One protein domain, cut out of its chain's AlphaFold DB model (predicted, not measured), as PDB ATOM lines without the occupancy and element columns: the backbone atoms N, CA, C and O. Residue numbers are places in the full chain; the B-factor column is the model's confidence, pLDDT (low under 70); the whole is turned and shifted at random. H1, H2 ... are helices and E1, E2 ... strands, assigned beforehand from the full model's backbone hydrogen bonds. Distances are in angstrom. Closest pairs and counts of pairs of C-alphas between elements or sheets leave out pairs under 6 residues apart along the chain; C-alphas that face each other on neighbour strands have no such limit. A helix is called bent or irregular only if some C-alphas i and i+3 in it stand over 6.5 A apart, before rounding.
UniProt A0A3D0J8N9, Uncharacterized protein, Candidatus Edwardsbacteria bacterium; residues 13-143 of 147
ATOM      1  N   VAL A  13     127.667 157.112 101.009       89.75
ATOM      2  CA  VAL A  13     127.134 158.475 101.174       89.75
ATOM      3  C   VAL A  13     127.586 159.087 102.499       89.75
ATOM      4  O   VAL A  13     128.010 160.240 102.511       89.75
ATOM      5  N   LEU A  14     127.556 158.328 103.597       87.38
ATOM      6  CA  LEU A  14     128.034 158.811 104.894       87.38
ATOM      7  C   LEU A  14     129.528 159.145 104.882       87.38
ATOM      8  O   LEU A  14     129.919 160.188 105.402       87.38
ATOM      9  N   ILE A  15     130.360 158.297 104.270       86.88
ATOM     10  CA  ILE A  15     131.804 158.543 104.152       86.88
ATOM     11  C   ILE A  15     132.069 159.799 103.317       86.88
ATOM     12  O   ILE A  15     132.899 160.623 103.700       86.88
ATOM     13  N   LEU A  16     131.349 159.975 102.205       87.75
ATOM     14  CA  LEU A  16     131.467 161.169 101.364       87.75
ATOM     15  C   LEU A  16     131.032 162.434 102.108       87.75
ATOM     16  O   LEU A  16     131.722 163.446 102.029       87.75
ATOM     17  N   LEU A  17     129.931 162.374 102.861       89.69
ATOM     18  CA  LEU A  17     129.457 163.495 103.672       89.69
ATOM     19  C   LEU A  17     130.480 163.865 104.755       89.69
ATOM     20  O   LEU A  17     130.804 165.038 104.921       89.69
ATOM     21  N   TYR A  18     131.028 162.867 105.453       86.94
ATOM     22  CA  TYR A  18     132.089 163.071 106.437       86.94
ATOM     23  C   TYR A  18     133.324 163.724 105.808       86.94
ATOM     24  O   TYR A  18     133.834 164.707 106.342       86.94
ATOM     25  N   ALA A  19     133.777 163.221 104.657       85.75
ATOM     26  CA  ALA A  19     134.930 163.775 103.956       85.75
ATOM     27  C   ALA A  19     134.694 165.218 103.504       85.75
ATOM     28  O   ALA A  19     135.558 166.065 103.717       85.75
ATOM     29  N   ALA A  20     133.512 165.513 102.956       89.19
ATOM     30  CA  ALA A  20     133.139 166.867 102.572       89.19
ATOM     31  C   ALA A  20     133.202 167.822 103.773       89.19
ATOM     32  O   ALA A  20     133.867 168.848 103.695       89.19
ATOM     33  N   VAL A  21     132.601 167.455 104.911       89.19
ATOM     34  CA  VAL A  21     132.627 168.280 106.130       89.19
ATOM     35  C   VAL A  21     134.053 168.457 106.662       89.19
ATOM     36  O   VAL A  21     134.456 169.578 106.970       89.19
ATOM     37  N   ALA A  22     134.827 167.373 106.741       87.50
ATOM     38  CA  ALA A  22     136.199 167.405 107.239       87.50
ATOM     39  C   ALA A  22     137.100 168.316 106.393       87.50
ATOM     40  O   ALA A  22     137.906 169.056 106.949       87.50
ATOM     41  N   ILE A  23     136.930 168.302 105.066       89.94
ATOM     42  CA  ILE A  23     137.662 169.170 104.136       89.94
ATOM     43  C   ILE A  23     137.162 170.616 104.218       89.94
ATOM     44  O   ILE A  23     137.971 171.538 104.181       89.94
ATOM     45  N   SER A  24     135.856 170.847 104.370       91.69
ATOM     46  CA  SER A  24     135.286 172.199 104.439       91.69
ATOM     47  C   SER A  24     135.732 172.993 105.669       91.69
ATOM     48  O   SER A  24     135.895 174.206 105.569       91.69
ATOM     49  N   ILE A  25     135.945 172.348 106.821       91.00
ATOM     50  CA  ILE A  25     136.311 173.038 108.071       91.00
ATOM     51  C   ILE A  25     137.616 173.857 107.938       91.00
ATOM     52  O   ILE A  25     137.587 175.042 108.274       91.00
ATOM     53  N   PRO A  26     138.740 173.299 107.440       91.19
ATOM     54  CA  PRO A  26     139.956 174.069 107.175       91.19
ATOM     55  C   PRO A  26     139.741 175.274 106.256       91.19
ATOM     56  O   PRO A  26     140.267 176.344 106.544       91.19
ATOM     57  N   TYR A  27     138.930 175.136 105.200       93.62
ATOM     58  CA  TYR A  27     138.607 176.264 104.320       93.62
ATOM     59  C   TYR A  27     137.832 177.357 105.058       93.62
ATOM     60  O   TYR A  27     138.163 178.527 104.903       93.62
ATOM     61  N   ILE A  28     136.837 177.002 105.877       93.50
ATOM     62  CA  ILE A  28     136.055 177.976 106.658       93.50
ATOM     63  C   ILE A  28     136.969 178.773 107.599       93.50
ATOM     64  O   ILE A  28     136.911 179.999 107.607       93.50
ATOM     65  N   ARG A  29     137.847 178.085 108.338       93.31
ATOM     66  CA  ARG A  29     138.841 178.717 109.227       93.31
ATOM     67  C   ARG A  29     139.787 179.631 108.456       93.31
ATOM     68  O   ARG A  29     140.050 180.750 108.878       93.31
ATOM     69  N   PHE A  30     140.246 179.181 107.289       94.81
ATOM     70  CA  PHE A  30     141.097 179.990 106.428       94.81
ATOM     71  C   PHE A  30     140.389 181.256 105.925       94.81
ATOM     72  O   PHE A  30     140.989 182.324 105.881       94.81
ATOM     73  N   PHE A  31     139.108 181.177 105.558       95.94
ATOM     74  CA  PHE A  31     138.352 182.369 105.171       95.94
ATOM     75  C   PHE A  31     138.180 183.344 106.340       95.94
ATOM     76  O   PHE A  31     138.350 184.542 106.140       95.94
ATOM     77  N   HIS A  32     137.935 182.840 107.551       96.31
ATOM     78  CA  HIS A  32     137.804 183.688 108.731       96.31
ATOM     79  C   HIS A  32     139.102 184.446 109.048       96.31
ATOM     80  O   HIS A  32     139.077 185.673 109.140       96.31
ATOM     81  N   ILE A  33     140.258 183.768 109.094       95.00
ATOM     82  CA  ILE A  33     141.536 184.460 109.339       95.00
ATOM     83  C   ILE A  33     141.888 185.442 108.220       95.00
ATOM     84  O   ILE A  33     142.458 186.494 108.489       95.00
ATOM     85  N   LYS A  34     141.514 185.155 106.966       96.00
ATOM     86  CA  LYS A  34     141.694 186.102 105.857       96.00
ATOM     87  C   LYS A  34     140.908 187.389 106.071       96.00
ATOM     88  O   LYS A  34     141.445 188.469 105.836       96.00
ATOM     89  N   ASP A  35     139.666 187.280 106.532       96.50
ATOM     90  CA  ASP A  35     138.854 188.450 106.859       96.50
ATOM     91  C   ASP A  35     139.480 189.234 108.023       96.50
ATOM     92  O   ASP A  35     139.578 190.460 107.955       96.50
ATOM     93  N   LYS A  36     140.035 188.545 109.028       96.56
ATOM     94  CA  LYS A  36     140.783 189.180 110.129       96.56
ATOM     95  C   LYS A  36     142.074 189.857 109.688       96.56
ATOM     96  O   LYS A  36     142.359 190.965 110.134       96.56
ATOM     97  N   MET A  37     142.824 189.265 108.763       95.25
ATOM     98  CA  MET A  37     143.989 189.913 108.154       95.25
ATOM     99  C   MET A  37     143.596 191.180 107.394       95.25
ATOM    100  O   MET A  37     144.322 192.170 107.437       95.25
ATOM    101  N   LYS A  38     142.444 191.170 106.717       94.88
ATOM    102  CA  LYS A  38     141.907 192.343 106.028       94.88
ATOM    103  C   LYS A  38     141.500 193.447 106.998       94.88
ATOM    104  O   LYS A  38     141.886 194.592 106.776       94.88
ATOM    105  N   GLU A  39     140.785 193.119 108.073       93.94
ATOM    106  CA  GLU A  39     140.459 194.067 109.152       93.94
ATOM    107  C   GLU A  39     141.740 194.676 109.752       93.94
ATOM    108  O   GLU A  39     141.877 195.895 109.847       93.94
ATOM    109  N   ALA A  40     142.730 193.836 110.063       92.62
ATOM    110  CA  ALA A  40     144.020 194.270 110.585       92.62
ATOM    111  C   ALA A  40     144.780 195.187 109.612       92.62
ATOM    112  O   ALA A  40     145.328 196.211 110.017       92.62
ATOM    113  N   ALA A  41     144.792 194.858 108.318       90.88
ATOM    114  CA  ALA A  41     145.436 195.682 107.302       90.88
ATOM    115  C   ALA A  41     144.745 197.042 107.121       90.88
ATOM    116  O   ALA A  41     145.419 198.034 106.848       90.88
ATOM    117  N   GLN A  42     143.425 197.114 107.316       90.44
ATOM    118  CA  GLN A  42     142.673 198.373 107.312       90.44
ATOM    119  C   GLN A  42     142.979 199.237 108.546       90.44
ATOM    120  O   GLN A  42     143.063 200.459 108.431       90.44
ATOM    121  N   ASN A  43     143.215 198.613 109.703       88.12
ATOM    122  CA  ASN A  43     143.554 199.303 110.953       88.12
ATOM    123  C   ASN A  43     145.059 199.597 111.111       88.12
ATOM    124  O   ASN A  43     145.479 200.223 112.088       88.12
ATOM    125  N   ALA A  44     145.889 199.207 110.140       86.19
ATOM    126  CA  ALA A  44     147.344 199.311 110.227       86.19
ATOM    127  C   ALA A  44     147.870 200.747 110.385       86.19
ATOM    128  O   ALA A  44     148.983 200.952 110.872       86.19
ATOM    129  N   MET A  45     147.096 201.771 110.010       84.31
ATOM    130  CA  MET A  45     147.507 203.160 110.245       84.31
ATOM    131  C   MET A  45     147.420 203.586 111.715       84.31
ATOM    132  O   MET A  45     148.126 204.510 112.116       84.31
ATOM    133  N   THR A  46     146.539 202.965 112.500       86.50
ATOM    134  CA  THR A  46     146.250 203.357 113.889       86.50
ATOM    135  C   THR A  46     146.845 202.408 114.916       86.50
ATOM    136  O   THR A  46     147.028 202.799 116.067       86.50
ATOM    137  N   GLU A  47     147.161 201.182 114.510       87.12
ATOM    138  CA  GLU A  47     147.709 200.150 115.382       87.12
ATOM    139  C   GLU A  47     149.175 199.849 115.059       87.12
ATOM    140  O   GLU A  47     149.636 199.982 113.919       87.12
ATOM    141  N   ASN A  48     149.921 199.449 116.092       90.50
ATOM    142  CA  ASN A  48     151.285 198.965 115.931       90.50
ATOM    143  C   ASN A  48     151.286 197.494 115.479       90.50
ATOM    144  O   ASN A  48     150.324 196.754 115.692       90.50
ATOM    145  N   ASP A  49     152.392 197.067 114.871       92.56
ATOM    146  CA  ASP A  49     152.490 195.723 114.292       92.56
ATOM    147  C   ASP A  49     152.394 194.621 115.369       92.56
ATOM    148  O   ASP A  49     151.833 193.563 115.106       92.56
ATOM    149  N   ASP A  50     152.851 194.879 116.602       94.81
ATOM    150  CA  ASP A  50     152.738 193.935 117.730       94.81
ATOM    151  C   ASP A  50     151.287 193.716 118.188       94.81
ATOM    152  O   ASP A  50     150.889 192.577 118.421       94.81
ATOM    153  N   SER A  51     150.471 194.771 118.278       94.25
ATOM    154  CA  SER A  51     149.037 194.670 118.594       94.25
ATOM    155  C   SER A  51     148.317 193.854 117.529       94.25
ATOM    156  O   SER A  51     147.597 192.908 117.850       94.25
ATOM    157  N   ILE A  52     148.590 194.162 116.259       94.38
ATOM    158  CA  ILE A  52     148.023 193.441 115.121       94.38
ATOM    159  C   ILE A  52     148.432 191.963 115.161       94.38
ATOM    160  O   ILE A  52     147.583 191.083 115.030       94.38
ATOM    161  N   ALA A  53     149.715 191.673 115.383       95.88
ATOM    162  CA  ALA A  53     150.222 190.308 115.444       95.88
ATOM    163  C   ALA A  53     149.616 189.506 116.604       95.88
ATOM    164  O   ALA A  53     149.297 188.333 116.423       95.88
ATOM    165  N   ARG A  54     149.408 190.120 117.779       96.19
ATOM    166  CA  ARG A  54     148.734 189.469 118.917       96.19
ATOM    167  C   ARG A  54     147.281 189.149 118.602       96.19
ATOM    168  O   ARG A  54     146.865 188.013 118.800       96.19
ATOM    169  N   ALA A  55     146.539 190.110 118.055       95.19
ATOM    170  CA  ALA A  55     145.149 189.891 117.675       95.19
ATOM    171  C   ALA A  55     145.027 188.774 116.625       95.19
ATOM    172  O   ALA A  55     144.152 187.915 116.718       95.19
ATOM    173  N   LEU A  56     145.922 188.738 115.635       96.19
ATOM    174  CA  LEU A  56     145.944 187.665 114.640       96.19
ATOM    175  C   LEU A  56     146.349 186.312 115.242       96.19
ATOM    176  O   LEU A  56     145.781 185.297 114.852       96.19
ATOM    177  N   ALA A  57     147.270 186.283 116.209       95.62
ATOM    178  CA  ALA A  57     147.653 185.068 116.929       95.62
ATOM    179  C   ALA A  57     146.493 184.480 117.748       95.62
ATOM    180  O   ALA A  57     146.268 183.271 117.711       95.62
ATOM    181  N   GLU A  58     145.727 185.332 118.435       95.31
ATOM    182  CA  GLU A  58     144.519 184.938 119.169       95.31
ATOM    183  C   GLU A  58     143.466 184.354 118.221       95.31
ATOM    184  O   GLU A  58     143.020 183.223 118.421       95.31
ATOM    185  N   ASN A  59     143.157 185.055 117.122       94.81
ATOM    186  CA  ASN A  59     142.235 184.543 116.102       94.81
ATOM    187  C   ASN A  59     142.729 183.216 115.503       94.81
ATOM    188  O   ASN A  59     141.945 182.288 115.317       94.81
ATOM    189  N   ALA A  60     144.033 183.086 115.241       92.69
ATOM    190  CA  ALA A  60     144.617 181.849 114.734       92.69
ATOM    191  C   ALA A  60     144.486 180.691 115.737       92.69
ATOM    192  O   ALA A  60     144.266 179.555 115.317       92.69
ATOM    193  N   MET A  61     144.592 180.952 117.043       91.56
ATOM    194  CA  MET A  61     144.364 179.944 118.083       91.56
ATOM    195  C   MET A  61     142.892 179.510 118.130       91.56
ATOM    196  O   MET A  61     142.605 178.310 118.141       91.56
ATOM    197  N   ASP A  62     141.964 180.469 118.095       90.75
ATOM    198  CA  ASP A  62     140.517 180.217 118.116       90.75
ATOM    199  C   ASP A  62     140.063 179.408 116.894       90.75
ATOM    200  O   ASP A  62     139.333 178.411 117.008       90.75
ATOM    201  N   ASP A  63     140.582 179.774 115.722       89.62
ATOM    202  CA  ASP A  63     140.364 179.067 114.464       89.62
ATOM    203  C   ASP A  63     141.184 177.777 114.350       89.62
ATOM    204  O   ASP A  63     140.982 177.007 113.407       89.62
ATOM    205  N   LYS A  64     142.051 177.472 115.324       89.25
ATOM    206  CA  LYS A  64     142.883 176.257 115.360       89.25
ATOM    207  C   LYS A  64     143.717 176.125 114.088       89.25
ATOM    208  O   LYS A  64     143.703 175.081 113.423       89.25
ATOM    209  N   ILE A  65     144.350 177.228 113.710       90.06
ATOM    210  CA  ILE A  65     145.296 177.300 112.608       90.06
ATOM    211  C   ILE A  65     146.626 176.748 113.115       90.06
ATOM    212  O   ILE A  65     147.045 177.074 114.214       90.06
ATOM    213  N   PRO A  66     147.305 175.891 112.356       89.12
ATOM    214  CA  PRO A  66     148.565 175.326 112.803       89.12
ATOM    215  C   PRO A  66     149.754 176.208 112.396       89.12
ATOM    216  O   PRO A  66     150.423 175.943 111.398       89.12
ATOM    217  N   LEU A  67     149.998 177.290 113.139       87.25
ATOM    218  CA  LEU A  67     151.154 178.171 112.892       87.25
ATOM    219  C   LEU A  67     152.394 177.807 113.717       87.25
ATOM    220  O   LEU A  67     153.510 178.141 113.327       87.25
ATOM    221  N   VAL A  68     152.206 177.144 114.859       83.12
ATOM    222  CA  VAL A  68     153.268 176.844 115.827       83.12
ATOM    223  C   VAL A  68     153.112 175.420 116.307       83.12
ATOM    224  O   VAL A  68     152.024 175.044 116.741       83.12
ATOM    225  N   GLY A  69     154.206 174.662 116.267       70.69
ATOM    226  CA  GLY A  69     154.245 173.270 116.711       70.69
ATOM    227  C   GLY A  69     153.239 172.369 115.989       70.69
ATOM    228  O   GLY A  69     152.575 172.766 115.032       70.69
ATOM    229  N   ASP A  70     153.086 171.149 116.498       67.00
ATOM    230  CA  ASP A  70     152.080 170.199 116.012       67.00
ATOM    231  C   ASP A  70     150.720 170.401 116.707       67.00
ATOM    232  O   ASP A  70     149.925 169.471 116.875       67.00
ATOM    233  N   TYR A  71     150.433 171.635 117.126       67.00
ATOM    234  CA  TYR A  71     149.154 171.988 117.716       67.00
ATOM    235  C   TYR A  71     148.070 171.991 116.627       67.00
ATOM    236  O   TYR A  71     148.255 172.453 115.503       67.00
ATOM    237  N   PHE A  72     146.908 171.445 116.970       68.69
ATOM    238  CA  PHE A  72     145.717 171.259 116.144       68.69
ATOM    239  C   PHE A  72     145.801 170.189 115.048       68.69
ATOM    240  O   PHE A  72     144.798 169.971 114.358       68.69
ATOM    241  N   TYR A  73     146.916 169.461 114.942       64.06
ATOM    242  CA  TYR A  73     147.002 168.256 114.118       64.06
ATOM    243  C   TYR A  73     146.635 166.998 114.894       64.06
ATOM    244  O   TYR A  73     146.691 166.934 116.124       64.06
ATOM    245  N   GLN A  74     146.253 165.977 114.130       57.25
ATOM    246  CA  GLN A  74     146.188 164.618 114.624       57.25
ATOM    247  C   GLN A  74     147.537 163.957 114.330       57.25
ATOM    248  O   GLN A  74     147.835 163.677 113.172       57.25
ATOM    249  N   VAL A  75     148.365 163.761 115.348       55.47
ATOM    250  CA  VAL A  75     149.666 163.101 115.196       55.47
ATOM    251  C   VAL A  75     149.467 161.615 115.456       55.47
ATOM    252  O   VAL A  75     148.744 161.228 116.378       55.47
ATOM    253  N   GLN A  76     150.057 160.776 114.608       55.19
ATOM    254  CA  GLN A  76     150.109 159.345 114.865       55.19
ATOM    255  C   GLN A  76     151.393 159.034 115.637       55.19
ATOM    256  O   GLN A  76     152.482 159.283 115.119       55.19
ATOM    257  N   ASP A  77     151.278 158.519 116.861       62.66
ATOM    258  CA  ASP A  77     152.443 158.077 117.629       62.66
ATOM    259  C   ASP A  77     153.104 156.842 116.978       62.66
ATOM    260  O   ASP A  77     152.537 156.180 116.102       62.66
ATOM    261  N   GLU A  78     154.312 156.486 117.425       66.56
ATOM    262  CA  GLU A  78     155.050 155.311 116.923       66.56
ATOM    263  C   GLU A  78     154.302 153.977 117.137       66.56
ATOM    264  O   GLU A  78     154.641 152.957 116.535       66.56
ATOM    265  N   LYS A  79     153.270 153.970 117.990       68.31
ATOM    266  CA  LYS A  79     152.413 152.817 118.294       68.31
ATOM    267  C   LYS A  79     151.123 152.814 117.466       68.31
ATOM    268  O   LYS A  79     150.325 151.884 117.590       68.31
ATOM    269  N   GLY A  80     150.927 153.807 116.603       61.66
ATOM    270  CA  GLY A  80     149.775 153.939 115.724       61.66
ATOM    271  C   GLY A  80     148.564 154.654 116.337       61.66
ATOM    272  O   GLY A  80     147.543 154.755 115.648       61.66
ATOM    273  N   ASN A  81     148.651 155.155 117.572       63.06
ATOM    274  CA  ASN A  81     147.591 155.921 118.228       63.06
ATOM    275  C   ASN A  81     147.494 157.317 117.618       63.06
ATOM    276  O   ASN A  81     148.505 157.923 117.284       63.06
ATOM    277  N   ARG A  82     146.269 157.817 117.446       58.56
ATOM    278  CA  ARG A  82     145.992 159.116 116.825       58.56
ATOM    279  C   ARG A  82     145.593 160.122 117.896       58.56
ATOM    280  O   ARG A  82     144.428 160.135 118.294       58.56
ATOM    281  N   ASP A  83     146.515 160.988 118.285       55.59
ATOM    282  CA  ASP A  83     146.266 162.018 119.292       55.59
ATOM    283  C   ASP A  83     146.031 163.370 118.619       55.59
ATOM    284  O   ASP A  83     146.768 163.772 117.722       55.59
ATOM    285  N   VAL A  84     144.963 164.069 119.015       58.00
ATOM    286  CA  VAL A  84     144.709 165.446 118.571       58.00
ATOM    287  C   VAL A  84     145.382 166.367 119.575       58.00
ATOM    288  O   VAL A  84     144.842 166.573 120.660       58.00
ATOM    289  N   TYR A  85     146.535 166.930 119.225       61.56
ATOM    290  CA  TYR A  85     147.249 167.826 120.129       61.56
ATOM    291  C   TYR A  85     146.573 169.194 120.112       61.56
ATOM    292  O   TYR A  85     146.839 170.019 119.251       61.56
ATOM    293  N   LYS A  86     145.632 169.460 121.017       63.88
ATOM    294  CA  LYS A  86     145.216 170.843 121.285       63.88
ATOM    295  C   LYS A  86     146.119 171.401 122.385       63.88
ATOM    296  O   LYS A  86     146.546 170.631 123.238       63.88
ATOM    297  N   PRO A  87     146.403 172.709 122.401       68.44
ATOM    298  CA  PRO A  87     146.988 173.333 123.575       68.44
ATOM    299  C   PRO A  87     145.951 173.280 124.710       68.44
ATOM    300  O   PRO A  87     145.005 174.070 124.764       68.44
ATOM    301  N   GLU A  88     146.070 172.269 125.567       74.12
ATOM    302  CA  GLU A  88     145.127 171.975 126.654       74.12
ATOM    303  C   GLU A  88     145.523 172.674 127.956       74.12
ATOM    304  O   GLU A  88     144.667 172.972 128.787       74.12
ATOM    305  N   THR A  89     146.812 172.967 128.118       84.25
ATOM    306  CA  THR A  89     147.348 173.676 129.284       84.25
ATOM    307  C   THR A  89     147.544 175.163 128.994       84.25
ATOM    308  O   THR A  89     147.781 175.560 127.852       84.25
ATOM    309  N   GLU A  90     147.501 175.997 130.038       87.31
ATOM    310  CA  GLU A  90     147.795 177.436 129.922       87.31
ATOM    311  C   GLU A  90     149.197 177.699 129.353       87.31
ATOM    312  O   GLU A  90     149.404 178.668 128.627       87.31
ATOM    313  N   GLU A  91     150.158 176.824 129.658       87.19
ATOM    314  CA  GLU A  91     151.529 176.918 129.155       87.19
ATOM    315  C   GLU A  91     151.594 176.667 127.642       87.19
ATOM    316  O   GLU A  91     152.173 177.473 126.922       87.19
ATOM    317  N   GLN A  92     150.915 175.629 127.142       85.88
ATOM    318  CA  GLN A  92     150.840 175.343 125.702       85.88
ATOM    319  C   GLN A  92     150.079 176.425 124.933       85.88
ATOM    320  O   GLN A  92     150.437 176.760 123.806       85.88
ATOM    321  N   GLN A  93     149.021 176.985 125.526       88.62
ATOM    322  CA  GLN A  93     148.302 178.107 124.920       88.62
ATOM    323  C   GLN A  93     149.205 179.333 124.820       88.62
ATOM    324  O   GLN A  93     149.245 179.980 123.777       88.62
ATOM    325  N   ARG A  94     149.977 179.628 125.874       91.50
ATOM    326  CA  ARG A  94     150.952 180.721 125.858       91.50
ATOM    327  C   ARG A  94     152.037 180.492 124.810       91.50
ATOM    328  O   ARG A  94     152.318 181.409 124.049       91.50
ATOM    329  N   GLU A  95     152.594 179.286 124.738       91.31
ATOM    330  CA  GLU A  95     153.595 178.915 123.734       91.31
ATOM    331  C   GLU A  95     153.059 179.117 122.312       91.31
ATOM    332  O   GLU A  95     153.707 179.763 121.486       91.31
ATOM    333  N   TYR A  96     151.847 178.625 122.039       92.50
ATOM    334  CA  TYR A  96     151.212 178.807 120.742       92.50
ATOM    335  C   TYR A  96     151.001 180.295 120.423       92.50
ATOM    336  O   TYR A  96     151.370 180.749 119.343       92.50
ATOM    337  N   LEU A  97     150.436 181.070 121.356       94.00
ATOM    338  CA  LEU A  97     150.166 182.496 121.153       94.00
ATOM    339  C   LEU A  97     151.450 183.295 120.916       94.00
ATOM    340  O   LEU A  97     151.494 184.136 120.019       94.00
ATOM    341  N   GLU A  98     152.501 183.035 121.694       95.19
ATOM    342  CA  GLU A  98     153.793 183.706 121.541       95.19
ATOM    343  C   GLU A  98     154.449 183.360 120.203       95.19
ATOM    344  O   GLU A  98     154.895 184.265 119.491       95.19
ATOM    345  N   GLY A  99     154.446 182.083 119.816       94.75
ATOM    346  CA  GLY A  99     154.984 181.662 118.526       94.75
ATOM    347  C   GLY A  99     154.174 182.200 117.343       94.75
ATOM    348  O   GLY A  99     154.755 182.622 116.346       94.75
ATOM    349  N   ALA A 100     152.842 182.242 117.445       94.69
ATOM    350  CA  ALA A 100     151.976 182.709 116.368       94.69
ATOM    351  C   ALA A 100     152.092 184.229 116.211       94.69
ATOM    352  O   ALA A 100     152.117 184.736 115.090       94.69
ATOM    353  N   ARG A 101     152.251 184.959 117.324       96.94
ATOM    354  CA  ARG A 101     152.576 186.390 117.302       96.94
ATOM    355  C   ARG A 101     153.890 186.627 116.567       96.94
ATOM    356  O   ARG A 101     153.942 187.472 115.680       96.94
ATOM    357  N   GLU A 102     154.936 185.889 116.924       96.75
ATOM    358  CA  GLU A 102     156.249 186.009 116.285       96.75
ATOM    359  C   GLU A 102     156.184 185.671 114.789       96.75
ATOM    360  O   GLU A 102     156.713 186.412 113.962       96.75
ATOM    361  N   TYR A 103     155.446 184.619 114.424       96.19
ATOM    362  CA  TYR A 103     155.174 184.275 113.031       96.19
ATOM    363  C   TYR A 103     154.558 185.456 112.267       96.19
ATOM    364  O   TYR A 103     155.046 185.819 111.195       96.19
ATOM    365  N   PHE A 104     153.506 186.084 112.806       96.19
ATOM    366  CA  PHE A 104     152.871 187.223 112.144       96.19
ATOM    367  C   PHE A 104     153.790 188.440 112.088       96.19
ATOM    368  O   PHE A 104     153.859 189.069 111.039       96.19
ATOM    369  N   LEU A 105     154.546 188.744 113.146       96.25
ATOM    370  CA  LEU A 105     155.521 189.842 113.141       96.25
ATOM    371  C   LEU A 105     156.555 189.695 112.020       96.25
ATOM    372  O   LEU A 105     156.869 190.669 111.343       96.25
ATOM    373  N   GLN A 106     157.039 188.478 111.773       96.06
ATOM    374  CA  GLN A 106     157.984 188.194 110.687       96.06
ATOM    375  C   GLN A 106     157.351 188.293 109.290       96.06
ATOM    376  O   GLN A 106     158.056 188.493 108.302       96.06
ATOM    377  N   ASN A 107     156.026 188.155 109.205       95.25
ATOM    378  CA  ASN A 107     155.254 188.166 107.962       95.25
ATOM    379  C   ASN A 107     154.455 189.463 107.744       95.25
ATOM    380  O   ASN A 107     153.739 189.596 106.746       95.25
ATOM    381  N   ILE A 108     154.584 190.426 108.656       94.31
ATOM    382  CA  ILE A 108     154.096 191.787 108.497       94.31
ATOM    383  C   ILE A 108     155.222 192.617 107.883       94.31
ATOM    384  O   ILE A 108     156.330 192.699 108.406       94.31
ATOM    385  N   ILE A 109     154.929 193.255 106.753       92.31
ATOM    386  CA  ILE A 109     155.851 194.163 106.077       92.31
ATOM    387  C   ILE A 109     155.173 195.521 105.964       92.31
ATOM    388  O   ILE A 109     154.158 195.677 105.280       92.31
ATOM    389  N   ARG A 110     155.770 196.515 106.618       86.56
ATOM    390  CA  ARG A 110     155.344 197.910 106.566       86.56
ATOM    391  C   ARG A 110     156.376 198.719 105.789       86.56
ATOM    392  O   ARG A 110     157.490 198.930 106.259       86.56
ATOM    393  N   THR A 111     155.992 199.205 104.614       82.38
ATOM    394  CA  THR A 111     156.794 200.171 103.858       82.38
ATOM    395  C   THR A 111     156.187 201.553 104.053       82.38
ATOM    396  O   THR A 111     155.089 201.823 103.559       82.38
ATOM    397  N   GLU A 112     156.885 202.422 104.788       70.62
ATOM    398  CA  GLU A 112     156.409 203.772 105.103       70.62
ATOM    399  C   GLU A 112     155.965 204.535 103.846       70.62
ATOM    400  O   GLU A 112     156.682 204.605 102.846       70.62
ATOM    401  N   GLY A 113     154.748 205.085 103.889       67.56
ATOM    402  CA  GLY A 113     154.169 205.866 102.793       67.56
ATOM    403  C   GLY A 113     153.800 205.071 101.535       67.56
ATOM    404  O   GLY A 113     153.404 205.682 100.546       67.56
ATOM    405  N   GLN A 114     153.921 203.740 101.549       79.56
ATOM    406  CA  GLN A 114     153.587 202.896 100.403       79.56
ATOM    407  C   GLN A 114     152.496 201.900 100.767       79.56
ATOM    408  O   GLN A 114     151.334 202.131 100.457       79.56
ATOM    409  N   ASN A 115     152.854 200.807 101.438       88.56
ATOM    410  CA  ASN A 115     151.957 199.680 101.641       88.56
ATOM    411  C   ASN A 115     152.223 199.006 102.982       88.56
ATOM    412  O   ASN A 115     153.361 198.901 103.440       88.56
ATOM    413  N   TYR A 116     151.151 198.490 103.553       90.25
ATOM    414  CA  TYR A 116     151.157 197.524 104.625       90.25
ATOM    415  C   TYR A 116     150.778 196.167 104.053       90.25
ATOM    416  O   TYR A 116     149.887 196.065 103.210       90.25
ATOM    417  N   THR A 117     151.483 195.126 104.464       93.00
ATOM    418  CA  THR A 117     151.288 193.771 103.965       93.00
ATOM    419  C   THR A 117     151.313 192.796 105.124       93.00
ATOM    420  O   THR A 117     152.222 192.863 105.942       93.00
ATOM    421  N   ILE A 118     150.365 191.861 105.147       94.38
ATOM    422  CA  ILE A 118     150.394 190.691 106.031       94.38
ATOM    423  C   ILE A 118     150.315 189.442 105.159       94.38
ATOM    424  O   ILE A 118     149.439 189.353 104.293       94.38
ATOM    425  N   SER A 119     151.192 188.470 105.390       95.62
ATOM    426  CA  SER A 119     151.098 187.140 104.783       95.62
ATOM    427  C   SER A 119     150.838 186.042 105.807       95.62
ATOM    428  O   SER A 119     151.237 186.132 106.964       95.62
ATOM    429  N   ILE A 120     150.163 184.991 105.351       95.25
ATOM    430  CA  ILE A 120     149.996 183.734 106.075       95.25
ATOM    431  C   ILE A 120     150.173 182.576 105.091       95.25
ATOM    432  O   ILE A 120     149.675 182.632 103.966       95.25
ATOM    433  N   ASP A 121     150.883 181.541 105.518       94.62
ATOM    434  CA  ASP A 121     151.123 180.304 104.779       94.62
ATOM    435  C   ASP A 121     151.226 179.127 105.756       94.62
ATOM    436  O   ASP A 121     152.046 179.152 106.678       94.62
ATOM    437  N   TYR A 122     150.370 178.122 105.576       91.25
ATOM    438  CA  TYR A 122     150.366 176.893 106.367       91.25
ATOM    439  C   TYR A 122     149.727 175.730 105.600       91.25
ATOM    440  O   TYR A 122     148.966 175.905 104.647       91.25
ATOM    441  N   THR A 123     150.003 174.502 106.037       89.62
ATOM    442  CA  THR A 123     149.425 173.286 105.445       89.62
ATOM    443  C   THR A 123     148.632 172.511 106.485       89.62
ATOM    444  O   THR A 123     149.123 172.264 107.575       89.62
ATOM    445  N   VAL A 124     147.419 172.079 106.153       86.75
ATOM    446  CA  VAL A 124     146.608 171.186 106.987       86.75
ATOM    447  C   VAL A 124     146.662 169.771 106.427       86.75
ATOM    448  O   VAL A 124     146.437 169.562 105.234       86.75
ATOM    449  N   GLU A 125     146.907 168.793 107.296       85.25
ATOM    450  CA  GLU A 125     146.816 167.373 106.963       85.25
ATOM    451  C   GLU A 125     145.563 166.759 107.604       85.25
ATOM    452  O   GLU A 125     145.364 166.835 108.814       85.25
ATOM    453  N   LEU A 126     144.700 166.154 106.785       82.19
ATOM    454  CA  LEU A 126     143.492 165.452 107.213       82.19
ATOM    455  C   LEU A 126     143.672 163.948 107.009       82.19
ATOM    456  O   LEU A 126     143.874 163.478 105.886       82.19
ATOM    457  N   TYR A 127     143.548 163.182 108.087       79.75
ATOM    458  CA  TYR A 127     143.778 161.740 108.077       79.75
ATOM    459  C   TYR A 127     142.474 160.967 107.889       79.75
ATOM    460  O   TYR A 127     141.651 160.847 108.799       79.75
ATOM    461  N   PHE A 128     142.305 160.372 106.711       79.00
ATOM    462  CA  PHE A 128     141.222 159.438 106.422       79.00
ATOM    463  C   PHE A 128     141.705 157.986 106.590       79.00
ATOM    464  O   PHE A 128     142.907 157.731 106.642       79.00
ATOM    465  N   PRO A 129     140.798 156.993 106.696       70.44
ATOM    466  CA  PRO A 129     141.176 155.599 106.953       70.44
ATOM    467  C   PRO A 129     142.192 154.983 105.975       70.44
ATOM    468  O   PRO A 129     142.915 154.075 106.369       70.44
ATOM    469  N   PHE A 130     142.272 155.470 104.730       78.69
ATOM    470  CA  PHE A 130     143.144 154.902 103.687       78.69
ATOM    471  C   PHE A 130     143.974 155.942 102.923       78.69
ATOM    472  O   PHE A 130     144.655 155.592 101.963       78.69
ATOM    473  N   TYR A 131     143.891 157.221 103.296       80.50
ATOM    474  CA  TYR A 131     144.637 158.292 102.639       80.50
ATOM    475  C   TYR A 131     144.790 159.501 103.566       80.50
ATOM    476  O   TYR A 131     143.922 159.763 104.397       80.50
ATOM    477  N   THR A 132     145.868 160.262 103.386       84.25
ATOM    478  CA  THR A 132     146.027 161.586 103.998       84.25
ATOM    479  C   THR A 132     145.748 162.642 102.939       84.25
ATOM    480  O   THR A 132     146.324 162.608 101.851       84.25
ATOM    481  N   HIS A 133     144.846 163.570 103.237       85.25
ATOM    482  CA  HIS A 133     144.564 164.716 102.387       85.25
ATOM    483  C   HIS A 133     145.346 165.924 102.888       85.25
ATOM    484  O   HIS A 133     145.202 166.305 104.045       85.25
ATOM    485  N   ARG A 134     146.157 166.531 102.024       89.25
ATOM    486  CA  ARG A 134     146.931 167.732 102.351       89.25
ATOM    487  C   ARG A 134     146.312 168.938 101.667       89.25
ATOM    488  O   ARG A 134     146.055 168.885 100.466       89.25
ATOM    489  N   ILE A 135     146.092 170.004 102.426       90.38
ATOM    490  CA  ILE A 135     145.555 171.269 101.928       90.38
ATOM    491  C   ILE A 135     146.522 172.375 102.325       90.38
ATOM    492  O   ILE A 135     146.707 172.633 103.511       90.38
ATOM    493  N   SER A 136     147.126 173.028 101.339       92.12
ATOM    494  CA  SER A 136     148.002 174.176 101.567       92.12
ATOM    495  C   SER A 136     147.219 175.472 101.395       92.12
ATOM    496  O   SER A 136     146.488 175.652 100.417       92.12
ATOM    497  N   PHE A 137     147.376 176.366 102.361       95.12
ATOM    498  CA  PHE A 137     146.711 177.651 102.445       95.12
ATOM    499  C   PHE A 137     147.758 178.749 102.427       95.12
ATOM    500  O   PHE A 137     148.664 178.743 103.246       95.12
ATOM    501  N   SER A 138     147.605 179.706 101.517       95.62
ATOM    502  CA  SER A 138     148.453 180.891 101.462       95.62
ATOM    503  C   SER A 138     147.600 182.102 101.111       95.62
ATOM    504  O   SER A 138     146.769 182.047 100.196       95.62
ATOM    505  N   HIS A 139     147.756 183.187 101.862       96.81
ATOM    506  CA  HIS A 139     147.117 184.467 101.574       96.81
ATOM    507  C   HIS A 139     148.073 185.611 101.867       96.81
ATOM    508  O   HIS A 139     148.846 185.579 102.822       96.81
ATOM    509  N   LYS A 140     147.971 186.649 101.044       95.44
ATOM    510  CA  LYS A 140     148.679 187.905 101.219       95.44
ATOM    511  C   LYS A 140     147.665 189.029 101.119       95.44
ATOM    512  O   LYS A 140     147.042 189.206 100.075       95.44
ATOM    513  N   GLU A 141     147.524 189.776 102.200       94.12
ATOM    514  CA  GLU A 141     146.726 190.991 102.233       94.12
ATOM    515  C   GLU A 141     147.654 192.192 102.074       94.12
ATOM    516  O   GLU A 141     148.747 192.224 102.645       94.12
ATOM    517  N   SER A 142     147.259 193.173 101.269       90.62
ATOM    518  CA  SER A 142     148.046 194.386 101.059       90.62
ATOM    519  C   SER A 142     147.127 195.595 101.009       90.62
ATOM    520  O   SER A 142     146.175 195.616 100.232       90.62
ATOM    521  N   GLN A 143     147.422 196.597 101.831       88.38
ATOM    522  CA  GLN A 143     146.679 197.849 101.891       88.38
ATOM    523  C   GLN A 143     147.638 199.029 101.710       88.38
ATOM    524  O   GLN A 143     148.701 199.044 102.338       88.38
TER     525      GLN A 143
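What this domain is: This is residues 13 to 143 of the 147 residues of an uncharacterized protein of Candidatus Edwardsbacteria bacterium (UniProt A0A3D0J8N9). A long, narrow hairpin of two strands, E4 and E5, has the long helix H1 running along one face, and the short strand E3 lies beside the first residues of E4. H2 folds back from the end of H1 and packs on H3, which crosses it steeply and reaches the sheet with residues 102 to 107; the small hairpin E1 and E2 lies near the other end of E4. The printed part has 131 residues, with three named helices and five named strands in the order H1 H2 E1 E2 H3 E3 E4 E5, a mixed class of helices and strands. The larger sheet, E3 - E4 - E5, and the smaller, E1 - E2, are antiparallel. The whole is only just compact, close to loose, with a radius of gyration of the C-alphas of 16.5 A, and only just flat, spanning 52 by 35 by 18 A.

How they stand to each other: E3, residues 108 to 111, E4, residues 115 to 128, and E5, residues 131 to 143, form a meander, each strand the antiparallel neighbour of the one before. In the hairpin E4 and E5, N 122 and O 137 are 3.0 A apart and N 137 and O 122 are 2.8 A apart, within hydrogen-bond range. In the hairpin E3 and E4, N 109 and O 117 are 2.9 A apart. H1, residues 13 to 43, is on the sheet at a height of 9.2 A, over E4 and E5, and runs along the strands, at 17 degrees to E5 on the local plane. H1 and H2, residues 49 to 62, make two layers with this sheet, helices on one face of it. With residues 33 to 40 alone H1 touches H2, a helical hairpin at a shallow tilt of 17 degrees, opposite ways; their closest C-alphas, Ala 40 and Ile 52, are 6.1 A apart. H2 touches H3, residues 90 to 107, at a steep tilt of 50 degrees, opposite ways; the closest C-alphas are those of Ala 53 and Arg 101, 4.9 A. H3 only grazes the sheet with residues 102 to 107, and is apart from H1. In the hairpin E1, residues 74 to 76, and E2, residues 82 to 84, N 75 and O 83 are 2.9 A apart. The closest C-alphas of E1 and E4, Gln 74 and Tyr 127, are 7.5 A apart. Each O i to N i+4 pair is within hydrogen-bond range in H2 and H3, and 25 of 27 are in H1.

Where its parts are: E4 is 41.9 A long from first to last C-alpha, E5 39.6 A and E3 10.0 A. H1 begins at C-alpha 13, (127.134, 158.475, 101.174), and is 45.1 A long; it is neither bent nor irregular, but only just: C-alphas 23 and 26 are 6.2 A apart. H2 is 20.0 A long and H3 25.6 A; E1 and E2 measure 6.6 A and 6.7 A. E5 ends at C-alpha 143, (146.679, 197.849, 101.891).

The domain as a whole: The two C-alphas farthest apart, those of Lys 79 and Gly 113, are 55.3 A apart. The printed part has no cut. The link from H2 to E1, 11 residues, is long; the other links are tight. The mean pLDDT of the printed part is 86.3, and residues 70 to 87 and residue 113 are under 70.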